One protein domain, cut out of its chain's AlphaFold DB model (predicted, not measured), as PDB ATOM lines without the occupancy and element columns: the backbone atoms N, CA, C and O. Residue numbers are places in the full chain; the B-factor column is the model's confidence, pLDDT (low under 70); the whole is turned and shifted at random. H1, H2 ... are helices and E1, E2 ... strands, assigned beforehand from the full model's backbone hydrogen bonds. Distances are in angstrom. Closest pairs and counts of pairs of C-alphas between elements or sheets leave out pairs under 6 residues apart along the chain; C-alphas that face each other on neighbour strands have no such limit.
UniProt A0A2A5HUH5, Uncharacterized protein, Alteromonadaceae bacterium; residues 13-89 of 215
ATOM      1  N   LYS A  13      35.641  49.744  22.024       41.56
ATOM      2  CA  LYS A  13      36.922  49.446  22.685       41.56
ATOM      3  C   LYS A  13      36.885  49.669  24.201       41.56
ATOM      4  O   LYS A  13      37.507  48.906  24.933       41.56
ATOM      5  N   ASP A  14      36.141  50.663  24.682       47.12
ATOM      6  CA  ASP A  14      36.031  50.941  26.123       47.12
ATOM      7  C   ASP A  14      35.176  49.878  26.827       47.12
ATOM      8  O   ASP A  14      35.479  49.456  27.942       47.12
ATOM      9  N   LEU A  15      34.136  49.390  26.139       52.69
ATOM     10  CA  LEU A  15      33.277  48.291  26.596       52.69
ATOM     11  C   LEU A  15      34.000  46.932  26.592       52.69
ATOM     12  O   LEU A  15      33.752  46.091  27.459       52.69
ATOM     13  N   SER A  16      34.911  46.698  25.641       59.94
ATOM     14  CA  SER A  16      35.697  45.459  25.622       59.94
ATOM     15  C   SER A  16      36.753  45.440  26.730       59.94
ATOM     16  O   SER A  16      36.903  44.418  27.400       59.94
ATOM     17  N   SER A  17      37.416  46.573  26.997       66.50
ATOM     18  CA  SER A  17      38.372  46.708  28.105       66.50
ATOM     19  C   SER A  17      37.704  46.491  29.465       66.50
ATOM     20  O   SER A  17      38.214  45.724  30.282       66.50
ATOM     21  N   SER A  18      36.524  47.083  29.689       76.38
ATOM     22  CA  SER A  18      35.786  46.919  30.948       76.38
ATOM     23  C   SER A  18      35.295  45.482  31.162       76.38
ATOM     24  O   SER A  18      35.347  44.969  32.280       76.38
ATOM     25  N   THR A  19      34.882  44.790  30.096       83.69
ATOM     26  CA  THR A  19      34.469  43.379  30.172       83.69
ATOM     27  C   THR A  19      35.649  42.465  30.509       83.69
ATOM     28  O   THR A  19      35.497  41.525  31.290       83.69
ATOM     29  N   ILE A  20      36.838  42.733  29.956       85.38
ATOM     30  CA  ILE A  20      38.060  41.966  30.249       85.38
ATOM     31  C   ILE A  20      38.477  42.144  31.710       85.38
ATOM     32  O   ILE A  20      38.761  41.157  32.389       85.38
ATOM     33  N   GLU A  21      38.507  43.379  32.209       88.00
ATOM     34  CA  GLU A  21      38.820  43.663  33.615       88.00
ATOM     35  C   GLU A  21      37.824  42.988  34.555       88.00
ATOM     36  O   GLU A  21      38.217  42.355  35.536       88.00
ATOM     37  N   LEU A  22      36.539  43.033  34.205       91.00
ATOM     38  CA  LEU A  22      35.496  42.381  34.975       91.00
ATOM     39  C   LEU A  22      35.651  40.853  34.996       91.00
ATOM     40  O   LEU A  22      35.507  40.242  36.053       91.00
ATOM     41  N   ARG A  23      35.991  40.225  33.862       92.19
ATOM     42  CA  ARG A  23      36.312  38.787  33.809       92.19
ATOM     43  C   ARG A  23      37.496  38.443  34.709       92.19
ATOM     44  O   ARG A  23      37.422  37.458  35.437       92.19
ATOM     45  N   LYS A  24      38.561  39.252  34.677       92.25
ATOM     46  CA  LYS A  24      39.747  39.063  35.527       92.25
ATOM     47  C   LYS A  24      39.399  39.154  37.010       92.25
ATOM     48  O   LYS A  24      39.832  38.296  37.765       92.25
ATOM     49  N   TYR A  25      38.591  40.139  37.405       93.31
ATOM     50  CA  TYR A  25      38.106  40.263  38.781       93.31
ATOM     51  C   TYR A  25      37.272  39.048  39.205       93.31
ATOM     52  O   TYR A  25      37.545  38.442  40.231       93.31
ATOM     53  N   ILE A  26      36.297  38.629  38.392       93.56
ATOM     54  CA  ILE A  26      35.443  37.474  38.721       93.56
ATOM     55  C   ILE A  26      36.267  36.186  38.863       93.56
ATOM     56  O   ILE A  26      35.936  35.325  39.676       93.56
ATOM     57  N   LEU A  27      37.335  36.032  38.079       93.69
ATOM     58  CA  LEU A  27      38.214  34.867  38.145       93.69
ATOM     59  C   LEU A  27      39.315  34.973  39.216       93.69
ATOM     60  O   LEU A  27      39.927  33.946  39.499       93.69
ATOM     61  N   SER A  28      39.540  36.134  39.843       94.25
ATOM     62  CA  SER A  28      40.573  36.308  40.878       94.25
ATOM     63  C   SER A  28      40.230  35.569  42.174       94.25
ATOM     64  O   SER A  28      39.094  35.131  42.378       94.25
ATOM     65  N   ASP A  29      41.209  35.450  43.069       93.56
ATOM     66  CA  ASP A  29      41.031  34.837  44.392       93.56
ATOM     67  C   ASP A  29      40.131  35.666  45.328       93.56
ATOM     68  O   ASP A  29      39.624  35.137  46.316       93.56
ATOM     69  N   ASP A  30      39.869  36.935  44.994       92.81
ATOM     70  CA  ASP A  30      38.987  37.821  45.770       92.81
ATOM     71  C   ASP A  30      37.512  37.407  45.660       92.81
ATOM     72  O   ASP A  30      36.709  37.655  46.562       92.81
ATOM     73  N   VAL A  31      37.145  36.752  44.555       93.50
ATOM     74  CA  VAL A  31      35.792  36.248  44.314       93.50
ATOM     75  C   VAL A  31      35.778  34.739  44.506       93.50
ATOM     76  O   VAL A  31      36.512  33.998  43.862       93.50
ATOM     77  N   THR A  32      34.883  34.232  45.343       93.62
ATOM     78  CA  THR A  32      34.667  32.791  45.533       93.62
ATOM     79  C   THR A  32      33.330  32.374  44.927       93.62
ATOM     80  O   THR A  32      32.477  33.211  44.628       93.62
ATOM     81  N   VAL A  33      33.108  31.068  44.751       91.81
ATOM     82  CA  VAL A  33      31.803  30.551  44.290       91.81
ATOM     83  C   VAL A  33      30.665  30.857  45.273       91.81
ATOM     84  O   VAL A  33      29.502  30.910  44.870       91.81
ATOM     85  N   ASP A  34      31.006  31.143  46.531       91.50
ATOM     86  CA  ASP A  34      30.061  31.493  47.589       91.50
ATOM     87  C   ASP A  34      29.821  33.009  47.708       91.50
ATOM     88  O   ASP A  34      28.858  33.418  48.359       91.50
ATOM     89  N   SER A  35      30.618  33.851  47.031       91.00
ATOM     90  CA  SER A  35      30.533  35.319  47.109       91.00
ATOM     91  C   SER A  35      29.130  35.854  46.800       91.00
ATOM     92  O   SER A  35      28.580  35.621  45.721       91.00
ATOM     93  N   GLU A  36      28.573  36.612  47.751       90.12
ATOM     94  CA  GLU A  36      27.200  37.162  47.767       90.12
ATOM     95  C   GLU A  36      27.033  38.503  47.036       90.12
ATOM     96  O   GLU A  36      25.923  39.027  46.929       90.12
ATOM     97  N   GLU A  37      28.119  39.082  46.525       91.00
ATOM     98  CA  GLU A  37      28.058  40.305  45.725       91.00
ATOM     99  C   GLU A  37      27.232  40.096  44.451       91.00
ATOM    100  O   GLU A  37      27.141  38.995  43.909       91.00
ATOM    101  N   PHE A  38      26.636  41.176  43.944       91.00
ATOM    102  CA  PHE A  38      25.805  41.125  42.745       91.00
ATOM    103  C   PHE A  38      26.430  41.916  41.608       91.00
ATOM    104  O   PHE A  38      26.690  43.111  41.734       91.00
ATOM    105  N   LEU A  39      26.552  41.253  40.466       90.75
ATOM    106  CA  LEU A  39      26.897  41.857  39.193       90.75
ATOM    107  C   LEU A  39      25.628  42.386  38.503       90.75
ATOM    108  O   LEU A  39      24.603  41.699  38.556       90.75
ATOM    109  N   PRO A  40      25.648  43.548  37.818       90.75
ATOM    110  CA  PRO A  40      24.534  43.971  36.975       90.75
ATOM    111  C   PRO A  40      24.129  42.886  35.970       90.75
ATOM    112  O   PRO A  40      24.975  42.210  35.392       90.75
ATOM    113  N   PHE A  41      22.825  42.730  35.728       88.06
ATOM    114  CA  PHE A  41      22.318  41.661  34.858       88.06
ATOM    115  C   PHE A  41      22.908  41.722  33.436       88.06
ATOM    116  O   PHE A  41      23.274  40.689  32.886       88.06
ATOM    117  N   ALA A  42      23.048  42.923  32.865       88.38
ATOM    118  CA  ALA A  42      23.664  43.116  31.549       88.38
ATOM    119  C   ALA A  42      25.133  42.661  31.525       88.38
ATOM    120  O   ALA A  42      25.524  41.902  30.646       88.38
ATOM    121  N   ALA A  43      25.905  43.019  32.553       89.31
ATOM    122  CA  ALA A  43      27.289  42.580  32.687       89.31
ATOM    123  C   ALA A  43      27.398  41.048  32.824       89.31
ATOM    124  O   ALA A  43      28.318  40.449  32.278       89.31
ATOM    125  N   ALA A  44      26.439  40.382  33.483       89.81
ATOM    126  CA  ALA A  44      26.410  38.916  33.552       89.81
ATOM    127  C   ALA A  44      26.190  38.275  32.174       89.81
ATOM    128  O   ALA A  44      26.810  37.261  31.860       89.81
ATOM    129  N   VAL A  45      25.328  38.873  31.345       89.06
ATOM    130  CA  VAL A  45      25.088  38.435  29.963       89.06
ATOM    131  C   VAL A  45      26.364  38.562  29.126       89.06
ATOM    132  O   VAL A  45      26.709  37.622  28.412       89.06
ATOM    133  N   GLU A  46      27.078  39.682  29.244       88.44
ATOM    134  CA  GLU A  46      28.318  39.957  28.501       88.44
ATOM    135  C   GLU A  46      29.483  39.064  28.947       88.44
ATOM    136  O   GLU A  46      30.135  38.418  28.122       88.44
ATOM    137  N   VAL A  47      29.724  38.967  30.256       89.94
ATOM    138  CA  VAL A  47      30.808  38.152  30.825       89.94
ATOM    139  C   VAL A  47      30.634  36.678  30.482       89.94
ATOM    140  O   VAL A  47      31.606  36.018  30.124       89.94
ATOM    141  N   LEU A  48      29.403  36.167  30.555       87.06
ATOM    142  CA  LEU A  48      29.101  34.772  30.239       87.06
ATOM    143  C   LEU A  48      28.876  34.528  28.746       87.06
ATOM    144  O   LEU A  48      28.595  33.387  28.380       87.06
ATOM    145  N   GLU A  49      28.972  35.550  27.892       85.25
ATOM    146  CA  GLU A  49      28.710  35.464  26.444       85.25
ATOM    147  C   GLU A  49      27.386  34.760  26.141       85.25
ATOM    148  O   GLU A  49      27.285  33.877  25.286       85.25
ATOM    149  N   SER A  50      26.367  35.098  26.923       85.25
ATOM    150  CA  SER A  50      25.077  34.423  26.907       85.25
ATOM    151  C   SER A  50      23.985  35.343  26.371       85.25
ATOM    152  O   SER A  50      24.245  36.448  25.900       85.25
ATOM    153  N   THR A  51      22.735  34.888  26.423       85.94
ATOM    154  CA  THR A  51      21.574  35.729  26.109       85.94
ATOM    155  C   THR A  51      20.814  36.079  27.385       85.94
ATOM    156  O   THR A  51      20.800  35.277  28.325       85.94
ATOM    157  N   PRO A  52      20.106  37.224  27.428       88.12
ATOM    158  CA  PRO A  52      19.219  37.554  28.542       88.12
ATOM    159  C   PRO A  52      18.252  36.416  28.888       88.12
ATOM    160  O   PRO A  52      18.031  36.127  30.059       88.12
ATOM    161  N   THR A  53      17.704  35.735  27.879       88.19
ATOM    162  CA  THR A  53      16.806  34.585  28.058       88.19
ATOM    163  C   THR A  53      17.509  33.412  28.734       88.19
ATOM    164  O   THR A  53      16.973  32.843  29.676       88.19
ATOM    165  N   THR A  54      18.731  33.082  28.312       85.88
ATOM    166  CA  THR A  54      19.497  31.981  28.913       85.88
ATOM    167  C   THR A  54      19.797  32.264  30.381       85.88
ATOM    168  O   THR A  54      19.553  31.412  31.229       85.88
ATOM    169  N   ILE A  55      20.254  33.478  30.711       88.00
ATOM    170  CA  ILE A  55      20.532  33.856  32.103       88.00
ATOM    171  C   ILE A  55      19.255  33.826  32.957       88.00
ATOM    172  O   ILE A  55      19.296  33.351  34.089       88.00
ATOM    173  N   LYS A  56      18.107  34.264  32.418       87.88
ATOM    174  CA  LYS A  56      16.805  34.147  33.104       87.88
ATOM    175  C   LYS A  56      16.430  32.695  33.394       87.88
ATOM    176  O   LYS A  56      16.070  32.399  34.527       87.88
ATOM    177  N   ASN A  57      16.579  31.795  32.425       86.44
ATOM    178  CA  ASN A  57      16.286  30.375  32.630       86.44
ATOM    179  C   ASN A  57      17.191  29.772  33.716       86.44
ATOM    180  O   ASN A  57      16.710  29.081  34.608       86.44
ATOM    181  N   ARG A  58      18.493  30.088  33.702       86.62
ATOM    182  CA  ARG A  58      19.439  29.628  34.736       86.62
ATOM    183  C   ARG A  58      19.051  30.134  36.128       86.62
ATOM    184  O   ARG A  58      19.089  29.382  37.098       86.62
ATOM    185  N   ILE A  59      18.591  31.380  36.210       87.38
ATOM    186  CA  ILE A  59      18.021  31.955  37.430       87.38
ATOM    187  C   ILE A  59      16.765  31.194  37.890       87.38
ATOM    188  O   ILE A  59      16.618  30.892  39.072       87.38
ATOM    189  N   GLU A  60      15.852  30.880  36.976       85.88
ATOM    190  CA  GLU A  60      14.600  30.173  37.279       85.88
ATOM    191  C   GLU A  60      14.834  28.725  37.727       85.88
ATOM    192  O   GLU A  60      14.128  28.238  38.606       85.88
ATOM    193  N   THR A  61      15.865  28.068  37.192       85.19
ATOM    194  CA  THR A  61      16.301  26.726  37.626       85.19
ATOM    195  C   THR A  61      17.098  26.721  38.935       85.19
ATOM    196  O   THR A  61      17.400  25.651  39.457       85.19
ATOM    197  N   GLY A  62      17.439  27.892  39.484       82.56
ATOM    198  CA  GLY A  62      18.216  28.018  40.721       82.56
ATOM    199  C   GLY A  62      19.726  27.809  40.556       82.56
ATOM    200  O   GLY A  62      20.443  27.764  41.551       82.56
ATOM    201  N   GLU A  63      20.228  27.714  39.324       82.38
ATOM    202  CA  GLU A  63      21.663  27.580  39.048       82.38
ATOM    203  C   GLU A  63      22.443  28.857  39.408       82.38
ATOM    204  O   GLU A  63      23.596  28.793  39.834       82.38
ATOM    205  N   VAL A  64      21.800  30.022  39.273       85.38
ATOM    206  CA  VAL A  64      22.343  31.335  39.650       85.38
ATOM    207  C   VAL A  64      21.314  32.116  40.455       85.38
ATOM    208  O   VAL A  64      20.148  32.198  40.081       85.38
ATOM    209  N   LEU A  65      21.750  32.745  41.546       84.69
ATOM    210  CA  LEU A  65      20.875  33.570  42.379       84.69
ATOM    211  C   LEU A  65      20.772  34.998  41.831       84.69
ATOM    212  O   LEU A  65      21.753  35.561  41.340       84.69
ATOM    213  N   GLN A  66      19.589  35.607  41.938       85.25
ATOM    214  CA  GLN A  66      19.318  36.961  41.449       85.25
ATOM    215  C   GLN A  66      19.037  37.981  42.557       85.25
ATOM    216  O   GLN A  66      18.461  37.670  43.597       85.25
ATOM    217  N   LYS A  67      19.303  39.252  42.242       81.69
ATOM    218  CA  LYS A  67      18.701  40.413  42.905       81.69
ATOM    219  C   LYS A  67      17.593  40.962  42.013       81.69
ATOM    220  O   LYS A  67      17.857  41.425  40.901       81.69
ATOM    221  N   SER A  68      16.351  40.920  42.489       80.81
ATOM    222  CA  SER A  68      15.173  41.350  41.722       80.81
ATOM    223  C   SER A  68      14.236  42.251  42.517       80.81
ATOM    224  O   SER A  68      14.251  42.238  43.745       80.81
ATOM    225  N   PHE A  69      13.384  42.988  41.810       73.50
ATOM    226  CA  PHE A  69      12.252  43.718  42.382       73.50
ATOM    227  C   PHE A  69      11.003  43.523  41.514       73.50
ATOM    228  O   PHE A  69      11.102  43.150  40.341       73.50
ATOM    229  N   PHE A  70       9.837  43.780  42.099       69.50
ATOM    230  CA  PHE A  70       8.563  43.809  41.385       69.50
ATOM    231  C   PHE A  70       8.177  45.257  41.096       69.50
ATOM    232  O   PHE A  70       8.323  46.125  41.961       69.50
ATOM    233  N   LEU A  71       7.693  45.523  39.885       63.53
ATOM    234  CA  LEU A  71       7.097  46.814  39.559       63.53
ATOM    235  C   LEU A  71       5.709  46.905  40.200       63.53
ATOM    236  O   LEU A  71       4.927  45.955  40.185       63.53
ATOM    237  N   LYS A  72       5.405  48.052  40.808       49.59
ATOM    238  CA  LYS A  72       4.129  48.269  41.494       49.59
ATOM    239  C   LYS A  72       2.984  48.189  40.477       49.59
ATOM    240  O   LYS A  72       2.918  49.016  39.577       49.59
ATOM    241  N   GLY A  73       2.083  47.221  40.655       56.47
ATOM    242  CA  GLY A  73       0.902  47.025  39.804       56.47
ATOM    243  C   GLY A  73       1.055  45.972  38.701       56.47
ATOM    244  O   GLY A  73       0.053  45.600  38.099       56.47
ATOM    245  N   GLU A  74       2.254  45.424  38.485       56.41
ATOM    246  CA  GLU A  74       2.492  44.389  37.474       56.41
ATOM    247  C   GLU A  74       3.069  43.107  38.090       56.41
ATOM    248  O   GLU A  74       3.880  43.140  39.012       56.41
ATOM    249  N   LYS A  75       2.716  41.947  37.517       64.62
ATOM    250  CA  LYS A  75       3.376  40.656  37.806       64.62
ATOM    251  C   LYS A  75       4.741  40.524  37.103       64.62
ATOM    252  O   LYS A  75       5.234  39.415  36.914       64.62
ATOM    253  N   VAL A  76       5.344  41.634  36.679       68.62
ATOM    254  CA  VAL A  76       6.605  41.648  35.930       68.62
ATOM    255  C   VAL A  76       7.774  41.748  36.911       68.62
ATOM    256  O   VAL A  76       7.939  42.736  37.632       68.62
ATOM    257  N   LYS A  77       8.593  40.690  36.950       74.50
ATOM    258  CA  LYS A  77       9.812  40.604  37.762       74.50
ATOM    259  C   LYS A  77      10.987  41.213  36.997       74.50
ATOM    260  O   LYS A  77      11.341  40.742  35.918       74.50
ATOM    261  N   MET A  78      11.612  42.237  37.573       76.81
ATOM    262  CA  MET A  78      12.784  42.907  37.003       76.81
ATOM    263  C   MET A  78      14.066  42.410  37.679       76.81
ATOM    264  O   MET A  78      14.229  42.534  38.897       76.81
ATOM    265  N   TYR A  79      14.989  41.865  36.885       79.50
ATOM    266  CA  TYR A  79      16.302  41.397  37.337       79.50
ATOM    267  C   TYR A  79      17.308  42.553  37.318       79.50
ATOM    268  O   TYR A  79      17.604  43.096  36.258       79.50
ATOM    269  N   ARG A  80      17.830  42.947  38.487       82.31
ATOM    270  CA  ARG A  80      18.866  43.994  38.600       82.31
ATOM    271  C   ARG A  80      20.271  43.425  38.534       82.31
ATOM    272  O   ARG A  80      21.154  44.060  37.966       82.31
ATOM    273  N   GLY A  81      20.471  42.247  39.109       87.38
ATOM    274  CA  GLY A  81      21.781  41.627  39.131       87.38
ATOM    275  C   GLY A  81      21.752  40.137  39.405       87.38
ATOM    276  O   GLY A  81      20.720  39.584  39.793       87.38
ATOM    277  N   VAL A  82      22.903  39.516  39.190       90.75
ATOM    278  CA  VAL A  82      23.171  38.089  39.371       90.75
ATOM    279  C   VAL A  82      24.307  37.947  40.373       90.75
ATOM    280  O   VAL A  82      25.261  38.724  40.327       90.75
ATOM    281  N   LYS A  83      24.190  36.998  41.302       92.69
ATOM    282  CA  LYS A  83      25.213  36.738  42.317       92.69
ATOM    283  C   LYS A  83      26.529  36.352  41.638       92.69
ATOM    284  O   LYS A  83      26.560  35.423  40.825       92.69
ATOM    285  N   ILE A  84      27.606  37.056  41.976       93.56
ATOM    286  CA  ILE A  84      28.907  36.950  41.313       93.56
ATOM    287  C   ILE A  84      29.526  35.560  41.487       93.56
ATOM    288  O   ILE A  84      30.100  35.042  40.536       93.56
ATOM    289  N   GLY A  85      29.327  34.903  42.638       91.50
ATOM    290  CA  GLY A  85      29.828  33.544  42.863       91.50
ATOM    291  C   GLY A  85      29.214  32.510  41.911       91.50
ATOM    292  O   GLY A  85      29.913  31.642  41.386       91.50
ATOM    293  N   GLY A  86      27.929  32.669  41.571       91.44
ATOM    294  CA  GLY A  86      27.277  31.848  40.548       91.44
ATOM    295  C   GLY A  86      27.802  32.137  39.139       91.44
ATOM    296  O   GLY A  86      27.995  31.212  38.353       91.44
ATOM    297  N   VAL A  87      28.117  33.400  38.829       93.19
ATOM    298  CA  VAL A  87      28.785  33.772  37.568       93.19
ATOM    299  C   VAL A  87      30.182  33.146  37.492       93.19
ATOM    300  O   VAL A  87      30.498  32.528  36.478       93.19
ATOM    301  N   LYS A  88      30.983  33.214  38.569       94.44
ATOM    302  CA  LYS A  88      32.305  32.568  38.648       94.44
ATOM    303  C   LYS A  88      32.201  31.069  38.387       94.44
ATOM    304  O   LYS A  88      32.923  30.551  37.542       94.44
ATOM    305  N   LYS A  89      31.263  30.377  39.042       93.31
ATOM    306  CA  LYS A  89      31.018  28.942  38.822       93.31
ATOM    307  C   LYS A  89      30.754  28.618  37.347       93.31
ATOM    308  O   LYS A  89      31.325  27.668  36.819       93.31
TER     309      LYS A  89
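Overview. This is residues 13 to 89 of the 215 residues of an uncharacterized protein of Alteromonadaceae bacterium (UniProt A0A2A5HUH5). A small sheet of three strands, E1, E3 and E2, reaches out at one end as the hairpin of E2 and E3, whose tip, residues 71 to 76, sticks out free. H2 packs beside the strands, H3 and H4 only graze the sheet, and the longest helix, H1, stands off the sheet at the other end. The printed part has 77 residues, with four named helices and three named strands in the order H1 E1 H2 H3 E2 E3 H4, a mixed class; the sheet is antiparallel. The whole is compact, with a radius of gyration of the C-alphas of 13.0 A and spans of 40 by 30 by 19 A.

Along the chain. E3, residues 77 to 83, is 16.5 A long, E2, residues 66 to 70, 12.8 A, and E1 holds residues 38 to 40. H1, residues 13 to 27, is 21.3 A long and begins at C-alpha 13 (36.922, 49.446, 22.685). H2 holds residues 41 to 47 and H3 residues 52 to 60. H4, residues 84 to 89, ends at C-alpha 89 (31.018, 28.942, 38.822).

Arrangement. E3 is antiparallel to E2, with N 67 and O 81 at 2.8 A, and to E1, with N 39 and O 82 at 2.8 A. E1, H2, H3 and E2 form a split strand-helix-strand unit, E3 between its two strands, with a right-handed crossover. H2 is on the sheet at a height of 7.0 A, over none of its strands. H3 touches H2, closest at the C-alphas of Val 45 and Pro 52, 6.1 A. H1, not on the sheet, touches H2 with residues 19 to 23 alone, about perpendicular at 89 degrees; the closest C-alphas, of Arg 23 and Val 47, are 6.3 A apart. H1 touches H4 with residues 26 to 27 alone, closest at the C-alphas of Ile 26 and Lys 88, 5.8 A. In H1, H2, H3 and H4 every O i to N i+4 pair is within hydrogen-bond range.

Size, cuts and confidence. The two C-alphas farthest apart, of Asp 29 and Gly 73, are 42.2 A apart. The printed part has no cut and no long link. The pLDDT is under 70 at residues 13 to 17 and 70 to 76.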